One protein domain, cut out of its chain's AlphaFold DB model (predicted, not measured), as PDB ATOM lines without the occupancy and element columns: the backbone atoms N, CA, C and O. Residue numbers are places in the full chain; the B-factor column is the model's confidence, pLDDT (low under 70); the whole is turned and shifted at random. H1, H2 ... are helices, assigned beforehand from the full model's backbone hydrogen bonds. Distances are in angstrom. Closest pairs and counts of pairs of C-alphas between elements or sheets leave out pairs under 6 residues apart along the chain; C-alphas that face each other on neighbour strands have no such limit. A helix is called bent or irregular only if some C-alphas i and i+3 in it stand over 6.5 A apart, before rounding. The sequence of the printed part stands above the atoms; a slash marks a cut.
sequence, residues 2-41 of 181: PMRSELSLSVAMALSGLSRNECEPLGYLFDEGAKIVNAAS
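AT A GLANCE: This is residues 2 to 41 of the 181 residues of an uncharacterized protein of Photinus pyralis (UniProt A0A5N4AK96). Two helices cross as an X: the short H1 packs across the later part of the longer H2, and the irregular first part of H2 turns away at a sharp kink near residue 27. The link of residues 15 to 19 joins the end of H1 to that first part of H2. The printed part has 40 residues, with two named helices, H1 then H2 along the chain, and no named strand; the class is all helix. The whole is compact, with a radius of gyration of the C-alphas of 9.7 A, and flat, spanning 27 by 25 by 14 A.

HOW THE PARTS SIT: The longest helix, H2, residues 20 to 41, has a kink of 113 degrees near residue 27. It is irregular: C-alphas 22 and 25 are 8.8 A apart, against about 5 A in a regular helix, and its line is a rough one. H1, residues 5 to 14, touches H2, which meets it with residues 29 to 37 alone. Their closest C-alphas are those of Val 11 and Gly 33, 4.0 A apart, and 26 pairs of C-alphas are within 8 A. Their lines are about perpendicular, at 83 degrees, and their centres are 8.5 A apart. In H1 every O i to N i+4 pair is within hydrogen-bond range; in H2, 13 of 18 are.

IN THESE COORDINATES: H2 has 22 residues and measures 20.2 A from C-alpha 20 at (33.968, -16.549, -10.720) to C-alpha 41 at (24.242, -34.211, -11.868). H1 has 10 residues and measures 14.6 A, beginning at C-alpha 5 at (45.602, -33.392, -7.010).

THE WHOLE: The C-alphas of Pro 2 and Asn 21 are the two farthest apart, at 29.4 A. The printed part has no cut, and the link from H1 to H2 is tight. The mean pLDDT of the printed part is 73.2; residues 2 to 6, 23 to 24 and 40 to 41 are under 70.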
ATOM      1  N   PRO A   2      50.976 -38.930 -10.960       45.41
ATOM      2  CA  PRO A   2      50.259 -37.956 -10.143       45.41
ATOM      3  C   PRO A   2      49.169 -37.276 -10.996       45.41
ATOM      4  O   PRO A   2      49.439 -36.309 -11.685       45.41
ATOM      5  N   MET A   3      47.946 -37.810 -11.015       50.91
ATOM      6  CA  MET A   3      46.796 -37.178 -11.706       50.91
ATOM      7  C   MET A   3      45.656 -36.808 -10.742       50.91
ATOM      8  O   MET A   3      44.566 -36.443 -11.159       50.91
ATOM      9  N   ARG A   4      45.867 -36.954  -9.427       54.19
ATOM     10  CA  ARG A   4      44.778 -36.873  -8.438       54.19
ATOM     11  C   ARG A   4      44.603 -35.497  -7.793       54.19
ATOM     12  O   ARG A   4      43.501 -35.198  -7.351       54.19
ATOM     13  N   SER A   5      45.649 -34.675  -7.726       60.00
ATOM     14  CA  SER A   5      45.602 -33.392  -7.010       60.00
ATOM     15  C   SER A   5      44.807 -32.329  -7.769       60.00
ATOM     16  O   SER A   5      43.969 -31.658  -7.172       60.00
ATOM     17  N   GLU A   6      44.996 -32.216  -9.080       60.56
ATOM     18  CA  GLU A   6      44.415 -31.128  -9.883       60.56
ATOM     19  C   GLU A   6      42.895 -31.239 -10.020       60.56
ATOM     20  O   GLU A   6      42.175 -30.260  -9.833       60.56
ATOM     21  N   LEU A   7      42.398 -32.461 -10.217       70.12
ATOM     22  CA  LEU A   7      40.967 -32.761 -10.312       70.12
ATOM     23  C   LEU A   7      40.242 -32.506  -8.980       70.12
ATOM     24  O   LEU A   7      39.102 -32.053  -8.950       70.12
ATOM     25  N   SER A   8      40.922 -32.762  -7.858       75.31
ATOM     26  CA  SER A   8      40.376 -32.453  -6.535       75.31
ATOM     27  C   SER A   8      40.343 -30.949  -6.253       75.31
ATOM     28  O   SER A   8      39.403 -30.470  -5.623       75.31
ATOM     29  N   LEU A   9      41.324 -30.196  -6.762       78.62
ATOM     30  CA  LEU A   9      41.425 -28.750  -6.575       78.62
ATOM     31  C   LEU A   9      40.386 -27.991  -7.410       78.62
ATOM     32  O   LEU A   9      39.733 -27.089  -6.888       78.62
ATOM     33  N   SER A  10      40.195 -28.369  -8.677       82.25
ATOM     34  CA  SER A  10      39.195 -27.752  -9.556       82.25
ATOM     35  C   SER A  10      37.776 -27.953  -9.016       82.25
ATOM     36  O   SER A  10      37.017 -26.992  -8.875       82.25
ATOM     37  N   VAL A  11      37.442 -29.175  -8.588       78.00
ATOM     38  CA  VAL A  11      36.152 -29.488  -7.951       78.00
ATOM     39  C   VAL A  11      35.988 -28.755  -6.617       78.00
ATOM     40  O   VAL A  11      34.925 -28.190  -6.361       78.00
ATOM     41  N   ALA A  12      37.030 -28.701  -5.778       79.25
ATOM     42  CA  ALA A  12      36.986 -27.951  -4.524       79.25
ATOM     43  C   ALA A  12      36.752 -26.450  -4.753       79.25
ATOM     44  O   ALA A  12      36.009 -25.829  -3.995       79.25
ATOM     45  N   MET A  13      37.324 -25.869  -5.812       80.19
ATOM     46  CA  MET A  13      37.091 -24.467  -6.159       80.19
ATOM     47  C   MET A  13      35.683 -24.211  -6.679       80.19
ATOM     48  O   MET A  13      35.056 -23.248  -6.238       80.19
ATOM     49  N   ALA A  14      35.136 -25.091  -7.516       78.88
ATOM     50  CA  ALA A  14      33.742 -24.991  -7.949       78.88
ATOM     51  C   ALA A  14      32.745 -25.104  -6.776       78.88
ATOM     52  O   ALA A  14      31.685 -24.481  -6.793       78.88
ATOM     53  N   LEU A  15      33.099 -25.856  -5.728       77.88
ATOM     54  CA  LEU A  15      32.301 -26.029  -4.508       77.88
ATOM     55  C   LEU A  15      32.655 -25.046  -3.380       77.88
ATOM     56  O   LEU A  15      32.082 -25.137  -2.300       77.88
ATOM     57  N   SER A  16      33.585 -24.116  -3.598       77.88
ATOM     58  CA  SER A  16      34.037 -23.177  -2.560       77.88
ATOM     59  C   SER A  16      33.003 -22.096  -2.220       77.88
ATOM     60  O   SER A  16      33.109 -21.443  -1.182       77.88
ATOM     61  N   GLY A  17      32.006 -21.899  -3.089       70.94
ATOM     62  CA  GLY A  17      31.002 -20.841  -2.961       70.94
ATOM     63  C   GLY A  17      31.503 -19.447  -3.354       70.94
ATOM     64  O   GLY A  17      30.750 -18.486  -3.211       70.94
ATOM     65  N   LEU A  18      32.739 -19.336  -3.851       75.81
ATOM     66  CA  LEU A  18      33.280 -18.109  -4.426       75.81
ATOM     67  C   LEU A  18      32.666 -17.856  -5.805       75.81
ATOM     68  O   LEU A  18      32.429 -18.780  -6.588       75.81
ATOM     69  N   SER A  19      32.398 -16.591  -6.110       75.94
ATOM     70  CA  SER A  19      31.977 -16.191  -7.446       75.94
ATOM     71  C   SER A  19      33.168 -16.220  -8.404       75.94
ATOM     72  O   SER A  19      34.304 -15.952  -8.022       75.94
ATOM     73  N   ARG A  20      32.916 -16.494  -9.687       73.00
ATOM     74  CA  ARG A  20      33.968 -16.549 -10.720       73.00
ATOM     75  C   ARG A  20      34.851 -15.291 -10.748       73.00
ATOM     76  O   ARG A  20      36.046 -15.387 -10.998       73.00
ATOM     77  N   ASN A  21      34.265 -14.134 -10.438       76.06
ATOM     78  CA  ASN A  21      34.950 -12.839 -10.405       76.06
ATOM     79  C   ASN A  21      35.949 -12.717  -9.238       76.06
ATOM     80  O   ASN A  21      36.880 -11.926  -9.311       76.06
ATOM     81  N   GLU A  22      35.768 -13.495  -8.170       71.94
ATOM     82  CA  GLU A  22      36.661 -13.533  -7.002       71.94
ATOM     83  C   GLU A  22      37.837 -14.502  -7.204       71.94
ATOM     84  O   GLU A  22      38.803 -14.473  -6.443       71.94
ATOM     85  N   CYS A  23      37.785 -15.331  -8.250       67.44
ATOM     86  CA  CYS A  23      38.800 -16.326  -8.588       67.44
ATOM     87  C   CYS A  23      39.494 -16.030  -9.926       67.44
ATOM     88  O   CYS A  23      39.931 -16.960 -10.594       67.44
ATOM     89  N   GLU A  24      39.620 -14.762 -10.329       67.50
ATOM     90  CA  GLU A  24      40.127 -14.366 -11.655       67.50
ATOM     91  C   GLU A  24      41.427 -15.068 -12.125       67.50
ATOM     92  O   GLU A  24      41.443 -15.561 -13.254       67.50
ATOM     93  N   PRO A  25      42.489 -15.230 -11.302       72.31
ATOM     94  CA  PRO A  25      43.702 -15.934 -11.743       72.31
ATOM     95  C   PRO A  25      43.519 -17.454 -11.903       72.31
ATOM     96  O   PRO A  25      44.351 -18.123 -12.509       72.31
ATOM     97  N   LEU A  26      42.437 -18.015 -11.360       78.31
ATOM     98  CA  LEU A  26      42.149 -19.450 -11.299       78.31
ATOM     99  C   LEU A  26      40.793 -19.796 -11.939       78.31
ATOM    100  O   LEU A  26      40.270 -20.894 -11.744       78.31
ATOM    101  N   GLY A  27      40.220 -18.877 -12.723       76.81
ATOM    102  CA  GLY A  27      38.885 -19.029 -13.304       76.81
ATOM    103  C   GLY A  27      38.751 -20.271 -14.187       76.81
ATOM    104  O   GLY A  27      37.686 -20.879 -14.230       76.81
ATOM    105  N   TYR A  28      39.846 -20.705 -14.818       80.00
ATOM    106  CA  TYR A  28      39.871 -21.921 -15.632       80.00
ATOM    107  C   TYR A  28      39.646 -23.200 -14.799       80.00
ATOM    108  O   TYR A  28      38.869 -24.057 -15.214       80.00
ATOM    109  N   LEU A  29      40.234 -23.299 -13.596       79.06
ATOM    110  CA  LEU A  29      40.022 -24.425 -12.672       79.06
ATOM    111  C   LEU A  29      38.603 -24.427 -12.106       79.06
ATOM    112  O   LEU A  29      38.009 -25.488 -11.928       79.06
ATOM    113  N   PHE A  30      38.052 -23.242 -11.835       82.94
ATOM    114  CA  PHE A  30      36.661 -23.101 -11.417       82.94
ATOM    115  C   PHE A  30      35.705 -23.614 -12.505       82.94
ATOM    116  O   PHE A  30      34.807 -24.404 -12.218       82.94
ATOM    117  N   ASP A  31      35.926 -23.219 -13.762       81.62
ATOM    118  CA  ASP A  31      35.100 -23.642 -14.896       81.62
ATOM    119  C   ASP A  31      35.206 -25.155 -15.152       81.62
ATOM    120  O   ASP A  31      34.214 -25.810 -15.480       81.62
ATOM    121  N   GLU A  32      36.398 -25.730 -14.991       82.94
ATOM    122  CA  GLU A  32      36.637 -27.167 -15.132       82.94
ATOM    123  C   GLU A  32      35.959 -27.976 -14.018       82.94
ATOM    124  O   GLU A  32      35.230 -28.931 -14.300       82.94
ATOM    125  N   GLY A  33      36.088 -27.537 -12.764       81.69
ATOM    126  CA  GLY A  33      35.374 -28.128 -11.633       81.69
ATOM    127  C   GLY A  33      33.858 -28.046 -11.790       81.69
ATOM    128  O   GLY A  33      33.153 -29.026 -11.547       81.69
ATOM    129  N   ALA A  34      33.342 -26.908 -12.265       79.12
ATOM    130  CA  ALA A  34      31.913 -26.709 -12.490       79.12
ATOM    131  C   ALA A  34      31.364 -27.657 -13.567       79.12
ATOM    132  O   ALA A  34      30.278 -28.211 -13.404       79.12
ATOM    133  N   LYS A  35      32.118 -27.907 -14.648       81.69
ATOM    134  CA  LYS A  35      31.749 -28.901 -15.671       81.69
ATOM    135  C   LYS A  35      31.654 -30.309 -15.090       81.69
ATOM    136  O   LYS A  35      30.700 -31.015 -15.400       81.69
ATOM    137  N   ILE A  36      32.604 -30.701 -14.240       81.31
ATOM    138  CA  ILE A  36      32.625 -32.028 -13.605       81.31
ATOM    139  C   ILE A  36      31.421 -32.202 -12.673       81.31
ATOM    140  O   ILE A  36      30.716 -33.208 -12.759       81.31
ATOM    141  N   VAL A  37      31.142 -31.203 -11.831       77.69
ATOM    142  CA  VAL A  37      29.985 -31.208 -10.920       77.69
ATOM    143  C   VAL A  37      28.672 -31.293 -11.707       77.69
ATOM    144  O   VAL A  37      27.828 -32.135 -11.410       77.69
ATOM    145  N   ASN A  38      28.523 -30.498 -12.769       74.06
ATOM    146  CA  ASN A  38      27.312 -30.495 -13.597       74.06
ATOM    147  C   ASN A  38      27.133 -31.792 -14.407       74.06
ATOM    148  O   ASN A  38      26.007 -32.267 -14.592       74.06
ATOM    149  N   ALA A  39      28.224 -32.392 -14.890       70.00
ATOM    150  CA  ALA A  39      28.185 -33.676 -15.588       70.00
ATOM    151  C   ALA A  39      27.718 -34.806 -14.656       70.00
ATOM    152  O   ALA A  39      26.878 -35.614 -15.056       70.00
ATOM    153  N   ALA A  40      28.179 -34.809 -13.400       64.88
ATOM    154  CA  ALA A  40      27.741 -35.765 -12.386       64.88
ATOM    155  C   ALA A  40      26.235 -35.649 -12.079       64.88
ATOM    156  O   ALA A  40      25.550 -36.669 -11.961       64.88
ATOM    157  N   SER A  41      25.687 -34.429 -12.036       56.69
ATOM    158  CA  SER A  41      24.242 -34.211 -11.868       56.69
ATOM    159  C   SER A  41      23.422 -34.760 -13.047       56.69
ATOM    160  O   SER A  41      22.331 -35.300 -12.858       56.69
TER     161      SER A  41